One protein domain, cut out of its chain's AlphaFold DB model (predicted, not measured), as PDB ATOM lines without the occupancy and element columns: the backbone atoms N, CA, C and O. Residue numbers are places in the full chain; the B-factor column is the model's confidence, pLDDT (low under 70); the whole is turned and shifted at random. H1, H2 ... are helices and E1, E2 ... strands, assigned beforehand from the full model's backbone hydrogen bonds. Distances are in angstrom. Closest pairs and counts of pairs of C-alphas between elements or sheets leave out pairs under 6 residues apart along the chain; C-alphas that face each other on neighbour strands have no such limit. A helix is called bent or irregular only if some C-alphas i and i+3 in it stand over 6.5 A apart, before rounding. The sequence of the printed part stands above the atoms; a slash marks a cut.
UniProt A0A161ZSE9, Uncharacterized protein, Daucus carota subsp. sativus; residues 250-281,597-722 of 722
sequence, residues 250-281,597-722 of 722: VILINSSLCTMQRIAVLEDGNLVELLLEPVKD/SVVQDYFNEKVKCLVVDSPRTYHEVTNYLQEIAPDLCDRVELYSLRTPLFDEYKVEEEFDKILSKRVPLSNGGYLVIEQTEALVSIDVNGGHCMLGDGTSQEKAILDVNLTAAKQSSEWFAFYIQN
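Overview. This is residues 250 to 281 and 597 to 722 of the 722 residues of an uncharacterized protein of Daucus carota subsp. sativus (UniProt A0A161ZSE9). Two lobes stand end to end, joined by the short helices H4 and H5 and by the end of the long helix H6. One lobe is a twisted sheet with H2 over E4 and E5 on one face; the other is a smaller sheet with H6 slanting over one face, its residues 714 to 720 reaching back to E3. The printed part has 158 residues with six named helices and eight named strands, in the order E1 E2 E3 H1 E4 H2 H3 E5 H4 H5 E6 E7 E8 H6, of mixed class. The sheets run E3 E2 E1 E4 E5, mixed, and E6 E7 E8, antiparallel. The whole is loose, with a radius of gyration of the C-alphas of 19.4 A, and elongated, spanning 62 by 34 by 31 A.

Arrangement. E1, residues 250 to 254, E2, 260 to 267, and E3, 270 to 278, form a meander, each strand the antiparallel neighbour of the one before; N 252 and O 264 are 2.8 A apart, N 263 and O 275 2.8 A. E3 bends by 54 degrees at residue 273. H1, residues 597 to 601, only grazes this sheet. E4, 607 to 612, is parallel to E1, with N 253 and O 611 at 2.8 A. H2, 615 to 628, and H3, 630 to 635, form a helical hairpin; the closest C-alphas, of Thr 622 and Cys 633, are 6.0 A apart. H3 is only just irregular: C-alphas 631 and 634 are 6.8 A apart. E5, 636 to 638, is parallel to E4, with N 637 and O 610 at 2.9 A; E4, H2, H3 and E5 are a strand-helix-strand unit, two parallel neighbours joined through helices, with a right-handed crossover. H2 has a height over the sheet of 10.2 A. H4, 645 to 648, and H5, 652 to 658, only graze this sheet. E6, 662 to 664, E7, 670 to 675, and E8, 680 to 685, form another meander; N 671 and O 663 are 2.8 A apart, N 681 and O 674 2.8 A. H6, 697 to 720, has a height of 8.1 A over that sheet, a two-layer arrangement, and a kink of 38 degrees near residue 714. C-alphas 274 and 718 are the closest of E3 and H6, 6.0 A. Every O i to N i+4 pair is within hydrogen-bond range in H1 and H2; H3 has 0 of 2, with 2 of 3 O i to N i+3 pairs, H5 2 of 3 and H6 18 of 20, and H4 is too short for such a pair.

Along the chain. E1 begins at C-alpha 250 (222.358, 187.433, 220.078). E2 is 23.0 A long, E3 23.7 A, H2 20.3 A and H6 32.9 A. H6 ends at C-alpha 720 (223.963, 208.337, 213.672).

Size, cuts and confidence. The farthest C-alphas, of Glu 627 and Gly 694, are 63.8 A apart. Residues 282 to 596 are not printed; C-alphas 281 and 597 are 17.2 A apart. The link from E8 to H6 is long, and residues 692 to 697, of which 697 belongs to H6, stand free. Mean pLDDT of the printed part is 83.7; residues 257 to 258, 279 to 281, 688 to 695 and 717 to 722 are under 70.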
ATOM      1  N   VAL A 250     223.771 187.527 219.667       94.38
ATOM      2  CA  VAL A 250     222.358 187.433 220.078       94.38
ATOM      3  C   VAL A 250     221.647 188.726 219.690       94.38
ATOM      4  O   VAL A 250     222.195 189.809 219.886       94.38
ATOM      5  N   ILE A 251     220.433 188.626 219.147       94.88
ATOM      6  CA  ILE A 251     219.606 189.791 218.795       94.88
ATOM      7  C   ILE A 251     218.435 189.867 219.779       94.88
ATOM      8  O   ILE A 251     217.714 188.888 219.943       94.88
ATOM      9  N   LEU A 252     218.236 191.016 220.423       94.31
ATOM     10  CA  LEU A 252     217.116 191.276 221.331       94.31
ATOM     11  C   LEU A 252     216.183 192.315 220.709       94.31
ATOM     12  O   LEU A 252     216.644 193.366 220.266       94.31
ATOM     13  N   ILE A 253     214.878 192.051 220.708       93.06
ATOM     14  CA  ILE A 253     213.854 192.947 220.162       93.06
ATOM     15  C   ILE A 253     212.839 193.277 221.258       93.06
ATOM     16  O   ILE A 253     212.107 192.404 221.721       93.06
ATOM     17  N   ASN A 254     212.803 194.553 221.646       91.19
ATOM     18  CA  ASN A 254     211.862 195.130 222.599       91.19
ATOM     19  C   ASN A 254     210.826 195.982 221.842       91.19
ATOM     20  O   ASN A 254     211.164 196.971 221.188       91.19
ATOM     21  N   SER A 255     209.564 195.563 221.903       85.50
ATOM     22  CA  SER A 255     208.424 196.135 221.172       85.50
ATOM     23  C   SER A 255     207.192 196.351 222.060       85.50
ATOM     24  O   SER A 255     206.181 196.873 221.585       85.50
ATOM     25  N   SER A 256     207.212 195.898 223.312       72.50
ATOM     26  CA  SER A 256     206.025 195.845 224.165       72.50
ATOM     27  C   SER A 256     205.782 197.176 224.857       72.50
ATOM     28  O   SER A 256     206.555 197.609 225.703       72.50
ATOM     29  N   LEU A 257     204.639 197.792 224.545       61.31
ATOM     30  CA  LEU A 257     204.124 199.012 225.187       61.31
ATOM     31  C   LEU A 257     204.952 200.293 224.940       61.31
ATOM     32  O   LEU A 257     204.572 201.358 225.425       61.31
ATOM     33  N   CYS A 258     206.043 200.230 224.175       59.97
ATOM     34  CA  CYS A 258     206.878 201.389 223.867       59.97
ATOM     35  C   CYS A 258     206.313 202.238 222.711       59.97
ATOM     36  O   CYS A 258     205.853 201.715 221.701       59.97
ATOM     37  N   THR A 259     206.469 203.563 222.797       72.50
ATOM     38  CA  THR A 259     206.326 204.494 221.651       72.50
ATOM     39  C   THR A 259     207.488 204.400 220.652       72.50
ATOM     40  O   THR A 259     207.469 205.044 219.605       72.50
ATOM     41  N   MET A 260     208.510 203.612 220.982       81.00
ATOM     42  CA  MET A 260     209.744 203.432 220.235       81.00
ATOM     43  C   MET A 260     210.203 201.983 220.400       81.00
ATOM     44  O   MET A 260     210.544 201.573 221.510       81.00
ATOM     45  N   GLN A 261     210.186 201.213 219.314       85.88
ATOM     46  CA  GLN A 261     210.790 199.885 219.276       85.88
ATOM     47  C   GLN A 261     212.306 200.021 219.468       85.88
ATOM     48  O   GLN A 261     212.913 200.970 218.971       85.88
ATOM     49  N   ARG A 262     212.911 199.078 220.194       89.12
ATOM     50  CA  ARG A 262     214.359 199.011 220.417       89.12
ATOM     51  C   ARG A 262     214.880 197.639 220.006       89.12
ATOM     52  O   ARG A 262     214.324 196.621 220.415       89.12
ATOM     53  N   ILE A 263     215.963 197.606 219.242       91.38
ATOM     54  CA  ILE A 263     216.642 196.379 218.824       91.38
ATOM     55  C   ILE A 263     218.107 196.480 219.237       91.38
ATOM     56  O   ILE A 263     218.781 197.446 218.894       91.38
ATOM     57  N   ALA A 264     218.594 195.486 219.972       92.00
ATOM     58  CA  ALA A 264     219.972 195.410 220.442       92.00
ATOM     59  C   ALA A 264     220.666 194.174 219.859       92.00
ATOM     60  O   ALA A 264     220.126 193.068 219.910       92.00
ATOM     61  N   VAL A 265     221.875 194.356 219.329       91.88
ATOM     62  CA  VAL A 265     222.749 193.275 218.862       91.88
ATOM     63  C   VAL A 265     223.892 193.129 219.858       91.88
ATOM     64  O   VAL A 265     224.694 194.048 220.042       91.88
ATOM     65  N   LEU A 266     223.948 191.969 220.510       91.81
ATOM     66  CA  LEU A 266     224.977 191.615 221.480       91.81
ATOM     67  C   LEU A 266     226.002 190.679 220.847       91.81
ATOM     68  O   LEU A 266     225.614 189.711 220.194       91.81
ATOM     69  N   GLU A 267     227.289 190.891 221.118       91.50
ATOM     70  CA  GLU A 267     228.356 189.930 220.809       91.50
ATOM     71  C   GLU A 267     229.091 189.523 222.090       91.50
ATOM     72  O   GLU A 267     229.601 190.367 222.831       91.50
ATOM     73  N   ASP A 268     229.099 188.218 222.393       88.44
ATOM     74  CA  ASP A 268     229.640 187.657 223.644       88.44
ATOM     75  C   ASP A 268     229.103 188.340 224.926       88.44
ATOM     76  O   ASP A 268     229.755 188.339 225.970       88.44
ATOM     77  N   GLY A 269     227.884 188.890 224.847       85.56
ATOM     78  CA  GLY A 269     227.174 189.549 225.950       85.56
ATOM     79  C   GLY A 269     227.378 191.064 226.074       85.56
ATOM     80  O   GLY A 269     226.869 191.637 227.029       85.56
ATOM     81  N   ASN A 270     228.084 191.708 225.140       87.12
ATOM     82  CA  ASN A 270     228.339 193.158 225.129       87.12
ATOM     83  C   ASN A 270     227.519 193.820 224.010       87.12
ATOM     84  O   ASN A 270     227.408 193.228 222.932       87.12
ATOM     85  N   LEU A 271     226.980 195.026 224.219       88.25
ATOM     86  CA  LEU A 271     226.233 195.750 223.185       88.25
ATOM     87  C   LEU A 271     227.154 196.261 222.063       88.25
ATOM     88  O   LEU A 271     228.077 197.034 222.313       88.25
ATOM     89  N   VAL A 272     226.883 195.849 220.819       86.50
ATOM     90  CA  VAL A 272     227.652 196.257 219.623       86.50
ATOM     91  C   VAL A 272     226.847 197.175 218.706       86.50
ATOM     92  O   VAL A 272     227.405 198.115 218.146       86.50
ATOM     93  N   GLU A 273     225.540 196.942 218.563       86.38
ATOM     94  CA  GLU A 273     224.652 197.794 217.762       86.38
ATOM     95  C   GLU A 273     223.293 197.960 218.459       86.38
ATOM     96  O   GLU A 273     222.777 197.018 219.064       86.38
ATOM     97  N   LEU A 274     222.731 199.168 218.403       86.56
ATOM     98  CA  LEU A 274     221.476 199.546 219.052       86.56
ATOM     99  C   LEU A 274     220.676 200.423 218.090       86.56
ATOM    100  O   LEU A 274     221.050 201.560 217.813       86.56
ATOM    101  N   LEU A 275     219.554 199.889 217.627       86.06
ATOM    102  CA  LEU A 275     218.659 200.516 216.664       86.06
ATOM    103  C   LEU A 275     217.350 200.876 217.365       86.06
ATOM    104  O   LEU A 275     216.768 200.035 218.054       86.06
ATOM    105  N   LEU A 276     216.881 202.112 217.192       82.62
ATOM    106  CA  LEU A 276     215.604 202.569 217.735       82.62
ATOM    107  C   LEU A 276     214.686 202.985 216.573       82.62
ATOM    108  O   LEU A 276     215.089 203.742 215.692       82.62
ATOM    109  N   GLU A 277     213.447 202.489 216.537       78.94
ATOM    110  CA  GLU A 277     212.410 202.936 215.591       78.94
ATOM    111  C   GLU A 277     211.250 203.547 216.390       78.94
ATOM    112  O   GLU A 277     210.482 202.816 217.021       78.94
ATOM    113  N   PRO A 278     211.072 204.884 216.384       75.69
ATOM    114  CA  PRO A 278     209.840 205.499 216.864       75.69
ATOM    115  C   PRO A 278     208.656 204.928 216.077       75.69
ATOM    116  O   PRO A 278     208.704 204.887 214.847       75.69
ATOM    117  N   VAL A 279     207.594 204.507 216.764       67.00
ATOM    118  CA  VAL A 279     206.426 203.872 216.136       67.00
ATOM    119  C   VAL A 279     205.638 204.936 215.360       67.00
ATOM    120  O   VAL A 279     204.790 205.637 215.912       67.00
ATOM    121  N   LYS A 280     205.978 205.104 214.077       63.84
ATOM    122  CA  LYS A 280     205.444 206.127 213.164       63.84
ATOM    123  C   LYS A 280     204.422 205.533 212.190       63.84
ATOM    124  O   LYS A 280     204.720 204.570 211.491       63.84
ATOM    125  N   ASP A 281     203.313 206.241 211.981       54.31
ATOM    126  CA  ASP A 281     202.377 205.998 210.864       54.31
ATOM    127  C   ASP A 281     202.801 206.683 209.540       54.31
ATOM    128  O   ASP A 281     202.042 206.737 208.573       54.31
ATOM    129  N   SER A 597     213.880 194.297 208.728       87.81
ATOM    130  CA  SER A 597     215.139 194.727 208.101       87.81
ATOM    131  C   SER A 597     216.375 194.202 208.847       87.81
ATOM    132  O   SER A 597     217.351 193.822 208.204       87.81
ATOM    133  N   VAL A 598     216.346 194.118 210.183       88.81
ATOM    134  CA  VAL A 598     217.424 193.492 210.972       88.81
ATOM    135  C   VAL A 598     217.451 191.978 210.740       88.81
ATOM    136  O   VAL A 598     218.520 191.403 210.528       88.81
ATOM    137  N   VAL A 599     216.284 191.329 210.680       90.81
ATOM    138  CA  VAL A 599     216.173 189.899 210.332       90.81
ATOM    139  C   VAL A 599     216.686 189.609 208.911       90.81
ATOM    140  O   VAL A 599     217.314 188.574 208.686       90.81
ATOM    141  N   GLN A 600     216.493 190.521 207.953       88.38
ATOM    142  CA  GLN A 600     217.057 190.402 206.602       88.38
ATOM    143  C   GLN A 600     218.584 190.487 206.558       88.38
ATOM    144  O   GLN A 600     219.210 189.744 205.800       88.38
ATOM    145  N   ASP A 601     219.166 191.407 207.324       85.25
ATOM    146  CA  ASP A 601     220.551 191.839 207.120       85.25
ATOM    147  C   ASP A 601     221.539 191.194 208.099       85.25
ATOM    148  O   ASP A 601     222.690 190.940 207.732       85.25
ATOM    149  N   TYR A 602     221.081 190.881 209.315       86.00
ATOM    150  CA  TYR A 602     221.905 190.374 210.413       86.00
ATOM    151  C   TYR A 602     221.586 188.922 210.774       86.00
ATOM    152  O   TYR A 602     222.501 188.187 211.145       86.00
ATOM    153  N   PHE A 603     220.333 188.465 210.658       89.62
ATOM    154  CA  PHE A 603     219.950 187.133 211.144       89.62
ATOM    155  C   PHE A 603     220.399 186.011 210.192       89.62
ATOM    156  O   PHE A 603     219.773 185.694 209.175       89.62
ATOM    157  N   ASN A 604     221.540 185.416 210.534       86.88
ATOM    158  CA  ASN A 604     222.237 184.368 209.794       86.88
ATOM    159  C   ASN A 604     222.685 183.244 210.744       86.88
ATOM    160  O   ASN A 604     222.574 183.378 211.958       86.88
ATOM    161  N   GLU A 605     223.236 182.156 210.203       84.69
ATOM    162  CA  GLU A 605     223.623 180.956 210.965       84.69
ATOM    163  C   GLU A 605     224.632 181.181 212.107       84.69
ATOM    164  O   GLU A 605     224.761 180.316 212.973       84.69
ATOM    165  N   LYS A 606     225.337 182.319 212.138       86.44
ATOM    166  CA  LYS A 606     226.252 182.694 213.231       86.44
ATOM    167  C   LYS A 606     225.524 183.306 214.430       86.44
ATOM    168  O   LYS A 606     226.074 183.316 215.526       86.44
ATOM    169  N   VAL A 607     224.301 183.804 214.238       90.50
ATOM    170  CA  VAL A 607     223.462 184.291 215.335       90.50
ATOM    171  C   VAL A 607     222.920 183.086 216.099       90.50
ATOM    172  O   VAL A 607     222.333 182.166 215.522       90.50
ATOM    173  N   LYS A 608     223.149 183.089 217.413       92.94
ATOM    174  CA  LYS A 608     222.770 182.009 218.324       92.94
ATOM    175  C   LYS A 608     221.251 181.928 218.472       92.94
ATOM    176  O   LYS A 608     220.675 180.874 218.226       92.94
ATOM    177  N   CYS A 609     220.630 183.040 218.853       93.88
ATOM    178  CA  CYS A 609     219.184 183.195 218.964       93.88
ATOM    179  C   CYS A 609     218.763 184.656 218.747       93.88
ATOM    180  O   CYS A 609     219.575 185.583 218.855       93.88
ATOM    181  N   LEU A 610     217.486 184.840 218.420       95.25
ATOM    182  CA  LEU A 610     216.810 186.128 218.331       95.25
ATOM    183  C   LEU A 610     215.628 186.103 219.301       95.25
ATOM    184  O   LEU A 610     214.740 185.262 219.185       95.25
ATOM    185  N   VAL A 611     215.638 187.004 220.277       95.31
ATOM    186  CA  VAL A 611     214.712 187.008 221.411       95.31
ATOM    187  C   VAL A 611     213.758 188.189 221.274       95.31
ATOM    188  O   VAL A 611     214.198 189.335 221.170       95.31
ATOM    189  N   VAL A 612     212.455 187.916 221.269       94.62
ATOM    190  CA  VAL A 612     211.395 188.913 221.067       94.62
ATOM    191  C   VAL A 612     210.482 188.948 222.283       94.62
ATOM    192  O   VAL A 612     210.039 187.905 222.750       94.62
ATOM    193  N   ASP A 613     210.166 190.135 222.785       93.31
ATOM    194  CA  ASP A 613     209.266 190.331 223.930       93.31
ATOM    195  C   ASP A 613     207.766 190.269 223.576       93.31
ATOM    196  O   ASP A 613     206.934 189.810 224.356       93.31
ATOM    197  N   SER A 614     207.419 190.748 222.386       91.44
ATOM    198  CA  SER A 614     206.051 190.945 221.923       91.44
ATOM    199  C   SER A 614     205.572 189.739 221.111       91.44
ATOM    200  O   SER A 614     206.130 189.463 220.042       91.44
ATOM    201  N   PRO A 615     204.471 189.067 221.510       92.25
ATOM    202  CA  PRO A 615     203.881 187.988 220.722       92.25
ATOM    203  C   PRO A 615     203.498 188.415 219.300       92.25
ATOM    204  O   PRO A 615     203.554 187.596 218.389       92.25
ATOM    205  N   ARG A 616     203.136 189.689 219.075       90.69
ATOM    206  CA  ARG A 616     202.842 190.206 217.727       90.69
ATOM    207  C   ARG A 616     204.100 190.209 216.859       90.69
ATOM    208  O   ARG A 616     204.075 189.673 215.756       90.69
ATOM    209  N   THR A 617     205.182 190.787 217.376       90.88
ATOM    210  CA  THR A 617     206.465 190.895 216.671       90.88
ATOM    211  C   THR A 617     207.073 189.508 216.429       90.88
ATOM    212  O   THR A 617     207.619 189.256 215.362       90.88
ATOM    213  N   TYR A 618     206.903 188.577 217.375       93.81
ATOM    214  CA  TYR A 618     207.303 187.176 217.220       93.81
ATOM    215  C   TYR A 618     206.635 186.522 216.000       93.81
ATOM    216  O   TYR A 618     207.338 186.017 215.132       93.81
ATOM    217  N   HIS A 619     205.301 186.605 215.880       93.56
ATOM    218  CA  HIS A 619     204.581 186.039 214.729       93.56
ATOM    219  C   HIS A 619     204.970 186.714 213.401       93.56
ATOM    220  O   HIS A 619     205.069 186.043 212.376       93.56
ATOM    221  N   GLU A 620     205.218 188.027 213.407       91.50
ATOM    222  CA  GLU A 620     205.693 188.770 212.231       91.50
ATOM    223  C   GLU A 620     207.063 188.254 211.747       91.50
ATOM    224  O   GLU A 620     207.234 187.977 210.558       91.50
ATOM    225  N   VAL A 621     208.006 188.026 212.670       93.00
ATOM    226  CA  VAL A 621     209.330 187.451 212.374       93.00
ATOM    227  C   VAL A 621     209.240 185.988 211.932       93.00
ATOM    228  O   VAL A 621     209.870 185.619 210.940       93.00
ATOM    229  N   THR A 622     208.461 185.141 212.615       93.50
ATOM    230  CA  THR A 622     208.375 183.713 212.264       93.50
ATOM    231  C   THR A 622     207.691 183.485 210.922       93.50
ATOM    232  O   THR A 622     208.160 182.650 210.155       93.50
ATOM    233  N   ASN A 623     206.639 184.243 210.591       92.69
ATOM    234  CA  ASN A 623     205.978 184.135 209.287       92.69
ATOM    235  C   ASN A 623     206.949 184.507 208.154       92.69
ATOM    236  O   ASN A 623     207.089 183.765 207.184       92.69
ATOM    237  N   TYR A 624     207.681 185.617 208.316       89.75
ATOM    238  CA  TYR A 624     208.698 186.062 207.361       89.75
ATOM    239  C   TYR A 624     209.810 185.011 207.149       89.75
ATOM    240  O   TYR A 624     210.250 184.767 206.022       89.75
ATOM    241  N   LEU A 625     210.265 184.360 208.224       90.44
ATOM    242  CA  LEU A 625     211.296 183.323 208.141       90.44
ATOM    243  C   LEU A 625     210.784 182.011 207.538       90.44
ATOM    244  O   LEU A 625     211.515 181.403 206.762       90.44
ATOM    245  N   GLN A 626     209.542 181.600 207.806       90.12
ATOM    246  CA  GLN A 626     208.948 180.398 207.200       90.12
ATOM    247  C   GLN A 626     208.916 180.472 205.665       90.12
ATOM    248  O   GLN A 626     209.202 179.479 204.993       90.12
ATOM    249  N   GLU A 627     208.629 181.648 205.099       83.38
ATOM    250  CA  GLU A 627     208.651 181.849 203.648       83.38
ATOM    251  C   GLU A 627     210.073 181.751 203.070       83.38
ATOM    252  O   GLU A 627     210.279 181.083 202.052       83.38
ATOM    253  N   ILE A 628     211.064 182.379 203.712       81.94
ATOM    254  CA  ILE A 628     212.373 182.667 203.095       81.94
ATOM    255  C   ILE A 628     213.512 181.767 203.605       81.94
ATOM    256  O   ILE A 628     214.288 181.273 202.790       81.94
ATOM    257  N   ALA A 629     213.613 181.527 204.914       83.44
ATOM    258  CA  ALA A 629     214.713 180.798 205.561       83.44
ATOM    259  C   ALA A 629     214.208 180.012 206.799       83.44
ATOM    260  O   ALA A 629     214.450 180.437 207.936       83.44
ATOM    261  N   PRO A 630     213.479 178.893 206.600       87.25
ATOM    262  CA  PRO A 630     212.799 178.177 207.682       87.25
ATOM    263  C   PRO A 630     213.763 177.597 208.727       87.25
ATOM    264  O   PRO A 630     213.407 177.516 209.899       87.25
ATOM    265  N   ASP A 631     215.003 177.290 208.339       87.62
ATOM    266  CA  ASP A 631     216.064 176.707 209.181       87.62
ATOM    267  C   ASP A 631     216.561 177.648 210.300       87.62
ATOM    268  O   ASP A 631     217.387 177.280 211.142       87.62
ATOM    269  N   LEU A 632     216.075 178.894 210.308       89.12
ATOM    270  CA  LEU A 632     216.346 179.897 211.337       89.12
ATOM    271  C   LEU A 632     215.156 180.130 212.287       89.12
ATOM    272  O   LEU A 632     215.334 180.806 213.300       89.12
ATOM    273  N   CYS A 633     213.974 179.565 212.009       91.44
ATOM    274  CA  CYS A 633     212.786 179.696 212.864       91.44
ATOM    275  C   CYS A 633     213.021 179.137 214.275       91.44
ATOM    276  O   CYS A 633     212.656 179.785 215.253       91.44
ATOM    277  N   ASP A 634     213.702 177.992 214.383       92.31
ATOM    278  CA  ASP A 634     214.000 177.301 215.650       92.31
ATOM    279  C   ASP A 634     214.882 178.118 216.614       92.31
ATOM    280  O   ASP A 634     215.045 177.756 217.778       92.31
ATOM    281  N   ARG A 635     215.469 179.222 216.134       93.94
ATOM    282  CA  ARG A 635     216.325 180.137 216.904       93.94
ATOM    283  C   ARG A 635     215.598 181.409 217.351       93.94
ATOM    284  O   ARG A 635     216.244 182.304 217.901       93.94
ATOM    285  N   VAL A 636     214.300 181.535 217.066       95.62
ATOM    286  CA  VAL A 636     213.473 182.679 217.468       95.62
ATOM    287  C   VAL A 636     212.720 182.327 218.749       95.62
ATOM    288  O   VAL A 636     211.892 181.417 218.771       95.62
ATOM    289  N   GLU A 637     212.986 183.066 219.823       95.25
ATOM    290  CA  GLU A 637     212.457 182.803 221.165       95.25
ATOM    291  C   GLU A 637     211.483 183.910 221.601       95.25
ATOM    292  O   GLU A 637     211.790 185.101 221.500       95.25
ATOM    293  N   LEU A 638     210.306 183.526 222.116       95.19
ATOM    294  CA  LEU A 638     209.349 184.455 222.728       95.19
ATOM    295  C   LEU A 638     209.663 184.621 224.219       95.19
ATOM    296  O   LEU A 638     209.411 183.731 225.038       95.19
ATOM    297  N   TYR A 639     210.182 185.787 224.578       94.69
ATOM    298  CA  TYR A 639     210.473 186.159 225.951       94.69
ATOM    299  C   TYR A 639     209.178 186.406 226.736       94.69
ATOM    300  O   TYR A 639     208.277 187.107 226.286       94.69
ATOM    301  N   SER A 640     209.078 185.802 227.920       90.38
ATOM    302  CA  SER A 640     207.833 185.740 228.707       90.38
ATOM    303  C   SER A 640     208.048 185.876 230.223       90.38
ATOM    304  O   SER A 640     207.153 185.581 231.021       90.38
ATOM    305  N   LEU A 641     209.236 186.330 230.639       90.31
ATOM    306  CA  LEU A 641     209.549 186.607 232.043       90.31
ATOM    307  C   LEU A 641     208.933 187.940 232.503       90.31
ATOM    308  O   LEU A 641     208.417 188.724 231.711       90.31
ATOM    309  N   ARG A 642     208.964 188.184 233.821       87.94
ATOM    310  CA  ARG A 642     208.478 189.440 234.429       87.94
ATOM    311  C   ARG A 642     209.529 190.549 234.477       87.94
ATOM    312  O   ARG A 642     209.148 191.710 234.594       87.94
ATOM    313  N   THR A 643     210.813 190.198 234.446       90.69
ATOM    314  CA  THR A 643     211.905 191.150 234.207       90.69
ATOM    315  C   THR A 643     211.726 191.747 232.803       90.69
ATOM    316  O   THR A 643     211.322 191.011 231.906       90.69
ATOM    317  N   PRO A 644     212.000 193.036 232.558       90.50
ATOM    318  CA  PRO A 644     212.122 193.552 231.196       90.50
ATOM    319  C   PRO A 644     213.270 192.882 230.425       90.50
ATOM    320  O   PRO A 644     214.319 192.577 230.994       90.50
ATOM    321  N   LEU A 645     213.100 192.699 229.109       92.12
ATOM    322  CA  LEU A 645     214.080 192.012 228.253       92.12
ATOM    323  C   LEU A 645     215.483 192.643 228.326       92.12
ATOM    324  O   LEU A 645     216.480 191.929 228.360       92.12
ATOM    325  N   PHE A 646     215.571 193.974 228.357       91.75
ATOM    326  CA  PHE A 646     216.859 194.677 228.384       91.75
ATOM    327  C   PHE A 646     217.501 194.685 229.783       91.75
ATOM    328  O   PHE A 646     218.726 194.729 229.867       91.75
ATOM    329  N   ASP A 647     216.725 194.551 230.862       90.88
ATOM    330  CA  ASP A 647     217.249 194.443 232.232       90.88
ATOM    331  C   ASP A 647     217.898 193.071 232.474       90.88
ATOM    332  O   ASP A 647     219.009 192.984 232.995       90.88
ATOM    333  N   GLU A 648     217.240 191.990 232.038       91.19
ATOM    334  CA  GLU A 648     217.731 190.608 232.185       91.19
ATOM    335  C   GLU A 648     219.087 190.401 231.482       91.19
ATOM    336  O   GLU A 648     219.983 189.740 232.008       91.19
ATOM    337  N   TYR A 649     219.267 191.034 230.318       90.44
ATOM    338  CA  TYR A 649     220.519 191.029 229.552       90.44
ATOM    339  C   TYR A 649     221.459 192.204 229.896       90.44
ATOM    340  O   TYR A 649     222.518 192.321 229.285       90.44
ATOM    341  N   LYS A 650     221.108 193.056 230.875       90.00
ATOM    342  CA  LYS A 650     221.863 194.250 231.328       90.00
ATOM    343  C   LYS A 650     222.122 195.325 230.264       90.00
ATOM    344  O   LYS A 650     222.977 196.188 230.440       90.00
ATOM    345  N   VAL A 651     221.352 195.306 229.183       90.44
ATOM    346  CA  VAL A 651     221.432 196.264 228.075       90.44
ATOM    347  C   VAL A 651     220.936 197.646 228.492       90.44
ATOM    348  O   VAL A 651     221.477 198.639 228.018       90.44
ATOM    349  N   GLU A 652     219.967 197.742 229.410       89.12
ATOM    350  CA  GLU A 652     219.426 199.042 229.847       89.12
ATOM    351  C   GLU A 652     220.503 199.899 230.551       89.12
ATOM    352  O   GLU A 652     220.591 201.105 230.331       89.12
ATOM    353  N   GLU A 653     221.432 199.268 231.284       86.50
ATOM    354  CA  GLU A 653     222.608 199.949 231.838       86.50
ATOM    355  C   GLU A 653     223.553 200.504 230.755       86.50
ATOM    356  O   GLU A 653     224.314 201.430 231.032       86.50
ATOM    357  N   GLU A 654     223.615 199.910 229.564       84.00
ATOM    358  CA  GLU A 654     224.457 200.387 228.455       84.00
ATOM    359  C   GLU A 654     223.707 201.414 227.593       84.00
ATOM    360  O   GLU A 654     224.297 202.399 227.156       84.00
ATOM    361  N   PHE A 655     222.388 201.264 227.473       84.19
ATOM    362  CA  PHE A 655     221.456 202.228 226.889       84.19
ATOM    363  C   PHE A 655     221.481 203.584 227.621       84.19
ATOM    364  O   PHE A 655     221.694 204.620 226.989       84.19
ATOM    365  N   ASP A 656     221.370 203.588 228.954       84.69
ATOM    366  CA  ASP A 656     221.447 204.813 229.768       84.69
ATOM    367  C   ASP A 656     222.823 205.492 229.676       84.69
ATOM    368  O   ASP A 656     222.923 206.723 229.724       84.69
ATOM    369  N   LYS A 657     223.898 204.712 229.486       82.56
ATOM    370  CA  LYS A 657     225.221 205.264 229.164       82.56
ATOM    371  C   LYS A 657     225.173 205.941 227.792       82.56
ATOM    372  O   LYS A 657     225.534 207.112 227.717       82.56
ATOM    373  N   ILE A 658     224.691 205.265 226.746       80.31
ATOM    374  CA  ILE A 658     224.613 205.779 225.361       80.31
ATOM    375  C   ILE A 658     223.825 207.097 225.263       80.31
ATOM    376  O   ILE A 658     224.248 208.007 224.552       80.31
ATOM    377  N   LEU A 659     222.728 207.241 226.013       78.62
ATOM    378  CA  LEU A 659     221.955 208.491 226.079       78.62
ATOM    379  C   LEU A 659     222.631 209.607 226.898       78.62
ATOM    380  O   LEU A 659     222.187 210.758 226.870       78.62
ATOM    381  N   SER A 660     223.692 209.305 227.651       83.88
ATOM    382  CA  SER A 660     224.356 210.284 228.507       83.88
ATOM    383  C   SER A 660     225.296 211.205 227.718       83.88
ATOM    384  O   SER A 660     226.183 210.784 226.979       83.88
ATOM    385  N   LYS A 661     225.162 212.515 227.952       84.38
ATOM    386  CA  LYS A 661     225.989 213.562 227.321       84.38
ATOM    387  C   LYS A 661     227.494 213.471 227.651       84.38
ATOM    388  O   LYS A 661     228.303 214.129 226.993       84.38
ATOM    389  N   ARG A 662     227.885 212.716 228.686       87.19
ATOM    390  CA  ARG A 662     229.273 212.591 229.165       87.19
ATOM    391  C   ARG A 662     229.696 211.129 229.240       87.19
ATOM    392  O   ARG A 662     229.301 210.426 230.164       87.19
ATOM    393  N   VAL A 663     230.562 210.712 228.323       86.94
ATOM    394  CA  VAL A 663     231.025 209.322 228.208       86.94
ATOM    395  C   VAL A 663     232.301 209.125 229.026       86.94
ATOM    396  O   VAL A 663     233.322 209.692 228.640       86.94
ATOM    397  N   PRO A 664     232.317 208.357 230.127       86.31
ATOM    398  CA  PRO A 664     233.556 208.074 230.849       86.31
ATOM    399  C   PRO A 664     234.483 207.168 230.023       86.31
ATOM    400  O   PRO A 664     234.036 206.194 229.419       86.31
ATOM    401  N   LEU A 665     235.784 207.465 230.027       86.12
ATOM    402  CA  LEU A 665     236.831 206.632 229.425       86.12
ATOM    403  C   LEU A 665     237.538 205.797 230.503       86.12
ATOM    404  O   LEU A 665     237.662 206.209 231.657       86.12
ATOM    405  N   SER A 666     238.061 204.631 230.117       82.88
ATOM    406  CA  SER A 666     238.719 203.672 231.024       82.88
ATOM    407  C   SER A 666     239.966 204.216 231.736       82.88
ATOM    408  O   SER A 666     240.308 203.745 232.818       82.88
ATOM    409  N   ASN A 667     240.625 205.226 231.165       78.75
ATOM    410  CA  ASN A 667     241.777 205.934 231.735       78.75
ATOM    411  C   ASN A 667     241.394 207.171 232.581       78.75
ATOM    412  O   ASN A 667     242.262 207.943 232.989       78.75
ATOM    413  N   GLY A 668     240.104 207.361 232.883       79.69
ATOM    414  CA  GLY A 668     239.601 208.451 233.728       79.69
ATOM    415  C   GLY A 668     239.369 209.779 233.002       79.69
ATOM    416  O   GLY A 668     238.954 210.750 233.638       79.69
ATOM    417  N   GLY A 669     239.606 209.826 231.687       86.19
ATOM    418  CA  GLY A 669     239.096 210.885 230.816       86.19
ATOM    419  C   GLY A 669     237.585 210.769 230.576       86.19
ATOM    420  O   GLY A 669     236.925 209.861 231.082       86.19
ATOM    421  N   TYR A 670     237.023 211.684 229.788       89.38
ATOM    422  CA  TYR A 670     235.638 211.598 229.325       89.38
ATOM    423  C   TYR A 670     235.415 212.320 227.991       89.38
ATOM    424  O   TYR A 670     236.090 213.303 227.688       89.38
ATOM    425  N   LEU A 671     234.440 211.855 227.209       89.62
ATOM    426  CA  LEU A 671     233.928 212.568 226.037       89.62
ATOM    427  C   LEU A 671     232.750 213.463 226.433       89.62
ATOM    428  O   LEU A 671     232.017 213.137 227.371       89.62
ATOM    429  N   VAL A 672     232.523 214.544 225.692       90.25
ATOM    430  CA  VAL A 672     231.269 215.315 225.731       90.25
ATOM    431  C   VAL A 672     230.693 215.375 224.323       90.25
ATOM    432  O   VAL A 672     231.375 215.830 223.411       90.25
ATOM    433  N   ILE A 673     229.451 214.917 224.146       88.44
ATOM    434  CA  ILE A 673     228.773 214.890 222.842       88.44
ATOM    435  C   ILE A 673     227.714 215.999 222.804       88.44
ATOM    436  O   ILE A 673     226.872 216.101 223.697       88.44
ATOM    437  N   GLU A 674     227.752 216.853 221.779       88.38
ATOM    438  CA  GLU A 674     226.799 217.954 221.589       88.38
ATOM    439  C   GLU A 674     226.247 217.983 220.163       88.38
ATOM    440  O   GLU A 674     226.947 218.313 219.208       88.38
ATOM    441  N   GLN A 675     224.960 217.670 220.016       83.94
ATOM    442  CA  GLN A 675     224.238 217.821 218.757       83.94
ATOM    443  C   GLN A 675     223.841 219.290 218.544       83.94
ATOM    444  O   GLN A 675     223.266 219.928 219.426       83.94
ATOM    445  N   THR A 676     224.134 219.819 217.358       85.31
ATOM    446  CA  THR A 676     223.728 221.156 216.893       85.31
ATOM    447  C   THR A 676     222.909 221.028 215.604       85.31
ATOM    448  O   THR A 676     222.814 219.942 215.036       85.31
ATOM    449  N   GLU A 677     222.337 222.127 215.097       78.06
ATOM    450  CA  GLU A 677     221.543 222.113 213.853       78.06
ATOM    451  C   GLU A 677     222.330 221.603 212.626       78.06
ATOM    452  O   GLU A 677     221.752 220.985 211.733       78.06
ATOM    453  N   ALA A 678     223.644 221.854 212.575       81.50
ATOM    454  CA  ALA A 678     224.478 221.576 211.402       81.50
ATOM    455  C   ALA A 678     225.434 220.382 211.565       81.50
ATOM    456  O   ALA A 678     225.862 219.813 210.561       81.50
ATOM    457  N   LEU A 679     225.810 220.027 212.799       85.88
ATOM    458  CA  LEU A 679     226.805 218.991 213.100       85.88
ATOM    459  C   LEU A 679     226.656 218.427 214.520       85.88
ATOM    460  O   LEU A 679     226.070 219.067 215.393       85.88
ATOM    461  N   VAL A 680     227.248 217.258 214.766       87.38
ATOM    462  CA  VAL A 680     227.526 216.758 216.120       87.38
ATOM    463  C   VAL A 680     228.975 217.099 216.464       87.38
ATOM    464  O   VAL A 680     229.884 216.792 215.696       87.38
ATOM    465  N   SER A 681     229.181 217.746 217.607       90.25
ATOM    466  CA  SER A 681     230.494 218.012 218.193       90.25
ATOM    467  C   SER A 681     230.838 216.928 219.215       90.25
ATOM    468  O   SER A 681     229.961 216.478 219.956       90.25
ATOM    469  N   ILE A 682     232.107 216.520 219.267       91.06
ATOM    470  CA  ILE A 682     232.640 215.586 220.266       91.06
ATOM    471  C   ILE A 682     233.918 216.201 220.843       91.06
ATOM    472  O   ILE A 682     234.903 216.371 220.128       91.06
ATOM    473  N   ASP A 683     233.889 216.536 222.131       92.31
ATOM    474  CA  ASP A 683     235.032 217.058 222.889       92.31
ATOM    475  C   ASP A 683     235.678 215.950 223.740       92.31
ATOM    476  O   ASP A 683     234.986 215.055 224.230       92.31
ATOM    477  N   VAL A 684     237.002 216.002 223.923       92.12
ATOM    478  CA  VAL A 684     237.812 214.939 224.545       92.12
ATOM    479  C   VAL A 684     238.573 215.491 225.750       92.12
ATOM    480  O   VAL A 684     239.560 216.211 225.614       92.12
ATOM    481  N   ASN A 685     238.142 215.115 226.953       90.56
ATOM    482  CA  ASN A 685     238.698 215.615 228.207       90.56
ATOM    483  C   ASN A 685     239.591 214.569 228.887       90.56
ATOM    484  O   ASN A 685     239.172 213.443 229.137       90.56
ATOM    485  N   GLY A 686     240.806 214.968 229.273       80.88
ATOM    486  CA  GLY A 686     241.801 214.082 229.894       80.88
ATOM    487  C   GLY A 686     241.535 213.653 231.344       80.88
ATOM    488  O   GLY A 686     242.235 212.785 231.860       80.88
ATOM    489  N   GLY A 687     240.538 214.244 232.008       74.81
ATOM    490  CA  GLY A 687     240.215 213.940 233.404       74.81
ATOM    491  C   GLY A 687     241.302 214.364 234.403       74.81
ATOM    492  O   GLY A 687     242.171 215.179 234.103       74.81
ATOM    493  N   HIS A 688     241.234 213.829 235.626       62.28
ATOM    494  CA  HIS A 688     242.160 214.188 236.715       62.28
ATOM    495  C   HIS A 688     243.375 213.243 236.828       62.28
ATOM    496  O   HIS A 688     244.333 213.543 237.535       62.28
ATOM    497  N   CYS A 689     243.365 212.107 236.120       57.09
ATOM    498  CA  CYS A 689     244.347 211.028 236.286       57.09
ATOM    499  C   CYS A 689     245.700 211.263 235.580       57.09
ATOM    500  O   CYS A 689     246.634 210.494 235.787       57.09
ATOM    501  N   MET A 690     245.847 212.326 234.779       54.75
ATOM    502  CA  MET A 690     247.034 212.571 233.934       54.75
ATOM    503  C   MET A 690     248.351 212.889 234.677       54.75
ATOM    504  O   MET A 690     249.375 213.079 234.024       54.75
ATOM    505  N   LEU A 691     248.349 212.989 236.011       53.72
ATOM    506  CA  LEU A 691     249.459 213.549 236.802       53.72
ATOM    507  C   LEU A 691     250.065 212.585 237.845       53.72
ATOM    508  O   LEU A 691     250.868 213.019 238.666       53.72
ATOM    509  N   GLY A 692     249.695 211.298 237.830       50.69
ATOM    510  CA  GLY A 692     250.139 210.311 238.828       50.69
ATOM    511  C   GLY A 692     251.586 209.820 238.662       50.69
ATOM    512  O   GLY A 692     252.458 210.146 239.464       50.69
ATOM    513  N   ASP A 693     251.843 209.015 237.626       53.47
ATOM    514  CA  ASP A 693     252.955 208.044 237.621       53.47
ATOM    515  C   ASP A 693     254.165 208.420 236.739       53.47
ATOM    516  O   ASP A 693     254.783 207.566 236.102       53.47
ATOM    517  N   GLY A 694     254.523 209.707 236.678       55.69
ATOM    518  CA  GLY A 694     255.791 210.173 236.082       55.69
ATOM    519  C   GLY A 694     255.983 209.918 234.576       55.69
ATOM    520  O   GLY A 694     257.070 210.145 234.044       55.69
ATOM    521  N   THR A 695     254.949 209.452 233.875       59.00
ATOM    522  CA  THR A 695     254.902 209.352 232.414       59.00
ATOM    523  C   THR A 695     254.848 210.744 231.781       59.00
ATOM    524  O   THR A 695     254.349 211.696 232.380       59.00
ATOM    525  N   SER A 696     255.369 210.898 230.558       71.00
ATOM    526  CA  SER A 696     255.285 212.187 229.866       71.00
ATOM    527  C   SER A 696     253.826 212.554 229.581       71.00
ATOM    528  O   SER A 696     253.033 211.716 229.148       71.00
ATOM    529  N   GLN A 697     253.487 213.830 229.780       77.25
ATOM    530  CA  GLN A 697     252.152 214.383 229.520       77.25
ATOM    531  C   GLN A 697     251.669 214.061 228.093       77.25
ATOM    532  O   GLN A 697     250.517 213.695 227.887       77.25
ATOM    533  N   GLU A 698     252.583 214.105 227.121       81.44
ATOM    534  CA  GLU A 698     252.370 213.706 225.723       81.44
ATOM    535  C   GLU A 698     251.836 212.271 225.587       81.44
ATOM    536  O   GLU A 698     250.923 212.020 224.802       81.44
ATOM    537  N   LYS A 699     252.365 211.323 226.376       82.25
ATOM    538  CA  LYS A 699     251.932 209.921 226.357       82.25
ATOM    539  C   LYS A 699     250.537 209.757 226.960       82.25
ATOM    540  O   LYS A 699     249.755 208.973 226.432       82.25
ATOM    541  N   ALA A 700     250.215 210.497 228.023       81.00
ATOM    542  CA  ALA A 700     248.876 210.491 228.613       81.00
ATOM    543  C   ALA A 700     247.827 211.088 227.654       81.00
ATOM    544  O   ALA A 700     246.747 210.525 227.494       81.00
ATOM    545  N   ILE A 701     248.164 212.183 226.960       84.50
ATOM    546  CA  ILE A 701     247.312 212.783 225.920       84.50
ATOM    547  C   ILE A 701     247.104 211.807 224.753       84.50
ATOM    548  O   ILE A 701     245.978 211.641 224.288       84.50
ATOM    549  N   LEU A 702     248.160 211.124 224.297       87.38
ATOM    550  CA  LEU A 702     248.059 210.126 223.232       87.38
ATOM    551  C   LEU A 702     247.173 208.934 223.634       87.38
ATOM    552  O   LEU A 702     246.332 208.517 222.844       87.38
ATOM    553  N   ASP A 703     247.326 208.410 224.852       86.94
ATOM    554  CA  ASP A 703     246.517 207.298 225.371       86.94
ATOM    555  C   ASP A 703     245.027 207.667 225.497       86.94
ATOM    556  O   ASP A 703     244.154 206.909 225.059       86.94
ATOM    557  N   VAL A 704     244.729 208.875 225.992       88.62
ATOM    558  CA  VAL A 704     243.362 209.415 226.009       88.62
ATOM    559  C   VAL A 704     242.815 209.573 224.598       88.62
ATOM    560  O   VAL A 704     241.713 209.102 224.352       88.62
ATOM    561  N   ASN A 705     243.569 210.132 223.649       90.31
ATOM    562  CA  ASN A 705     243.089 210.314 222.276       90.31
ATOM    563  C   ASN A 705     242.872 208.983 221.533       90.31
ATOM    564  O   ASN A 705     241.916 208.864 220.769       90.31
ATOM    565  N   LEU A 706     243.700 207.960 221.772       90.94
ATOM    566  CA  LEU A 706     243.505 206.617 221.208       90.94
ATOM    567  C   LEU A 706     242.278 205.915 221.812       90.94
ATOM    568  O   LEU A 706     241.469 205.340 221.082       90.94
ATOM    569  N   THR A 707     242.104 206.008 223.133       87.88
ATOM    570  CA  THR A 707     240.936 205.457 223.840       87.88
ATOM    571  C   THR A 707     239.654 206.182 223.423       87.88
ATOM    572  O   THR A 707     238.651 205.541 223.115       87.88
ATOM    573  N   ALA A 708     239.708 207.512 223.318       89.19
ATOM    574  CA  ALA A 708     238.631 208.358 222.823       89.19
ATOM    575  C   ALA A 708     238.261 208.037 221.373       89.19
ATOM    576  O   ALA A 708     237.076 207.989 221.066       89.19
ATOM    577  N   ALA A 709     239.231 207.777 220.491       89.62
ATOM    578  CA  ALA A 709     238.961 207.400 219.105       89.62
ATOM    579  C   ALA A 709     238.241 206.044 219.003       89.62
ATOM    580  O   ALA A 709     237.262 205.933 218.263       89.62
ATOM    581  N   LYS A 710     238.663 205.037 219.787       86.56
ATOM    582  CA  LYS A 710     237.963 203.742 219.876       86.56
ATOM    583  C   LYS A 710     236.529 203.938 220.374       86.56
ATOM    584  O   LYS A 710     235.592 203.581 219.662       86.56
ATOM    585  N   GLN A 711     236.365 204.577 221.534       83.56
ATOM    586  CA  GLN A 711     235.055 204.818 222.141       83.56
ATOM    587  C   GLN A 711     234.141 205.626 221.206       83.56
ATOM    588  O   GLN A 711     232.990 205.264 220.997       83.56
ATOM    589  N   SER A 712     234.661 206.679 220.568       80.19
ATOM    590  CA  SER A 712     233.897 207.491 219.615       80.19
ATOM    591  C   SER A 712     233.441 206.676 218.408       80.19
ATOM    592  O   SER A 712     232.346 206.916 217.925       80.19
ATOM    593  N   SER A 713     234.226 205.703 217.926       77.94
ATOM    594  CA  SER A 713     233.815 204.858 216.793       77.94
ATOM    595  C   SER A 713     232.647 203.925 217.130       77.94
ATOM    596  O   SER A 713     231.746 203.763 216.312       77.94
ATOM    597  N   GLU A 714     232.619 203.391 218.354       74.44
ATOM    598  CA  GLU A 714     231.502 202.597 218.884       74.44
ATOM    599  C   GLU A 714     230.259 203.484 219.067       74.44
ATOM    600  O   GLU A 714     229.157 203.131 218.658       74.44
ATOM    601  N   TRP A 715     230.442 204.700 219.587       75.19
ATOM    602  CA  TRP A 715     229.335 205.611 219.883       75.19
ATOM    603  C   TRP A 715     228.779 206.324 218.651       75.19
ATOM    604  O   TRP A 715     227.598 206.657 218.623       75.19
ATOM    605  N   PHE A 716     229.579 206.506 217.599       72.31
ATOM    606  CA  PHE A 716     229.121 207.080 216.334       72.31
ATOM    607  C   PHE A 716     228.136 206.157 215.602       72.31
ATOM    608  O   PHE A 716     227.266 206.658 214.896       72.31
ATOM    609  N   ALA A 717     228.214 204.833 215.805       64.25
ATOM    610  CA  ALA A 717     227.177 203.912 215.339       64.25
ATOM    611  C   ALA A 717     225.834 204.227 216.024       64.25
ATOM    612  O   ALA A 717     224.856 204.543 215.348       64.25
ATOM    613  N   PHE A 718     225.828 204.271 217.361       65.69
ATOM    614  CA  PHE A 718     224.632 204.569 218.154       65.69
ATOM    615  C   PHE A 718     224.062 205.984 217.917       65.69
ATOM    616  O   PHE A 718     222.850 206.164 217.964       65.69
ATOM    617  N   TYR A 719     224.894 207.000 217.653       62.06
ATOM    618  CA  TYR A 719     224.445 208.403 217.538       62.06
ATOM    619  C   TYR A 719     224.071 208.856 216.111       62.06
ATOM    620  O   TYR A 719     223.562 209.960 215.941       62.06
ATOM    621  N   ILE A 720     224.337 208.046 215.078       52.12
ATOM    622  CA  ILE A 720     223.963 208.337 213.672       52.12
ATOM    623  C   ILE A 720     222.695 207.581 213.243       52.12
ATOM    624  O   ILE A 720     222.054 207.949 212.258       52.12
ATOM    625  N   GLN A 721     222.330 206.522 213.968       47.38
ATOM    626  CA  GLN A 721     221.141 205.705 213.700       47.38
ATOM    627  C   GLN A 721     219.849 206.262 214.329       47.38
ATOM    628  O   GLN A 721     218.774 205.735 214.039       47.38
ATOM    629  N   ASN A 722     219.954 207.323 215.141       39.28
ATOM    630  CA  ASN A 722     218.884 207.927 215.946       39.28
ATOM    631  C   ASN A 722     218.686 209.421 215.625       39.28
ATOM    632  O   ASN A 722     217.517 209.868 215.669       39.28
TER     633      ASN A 722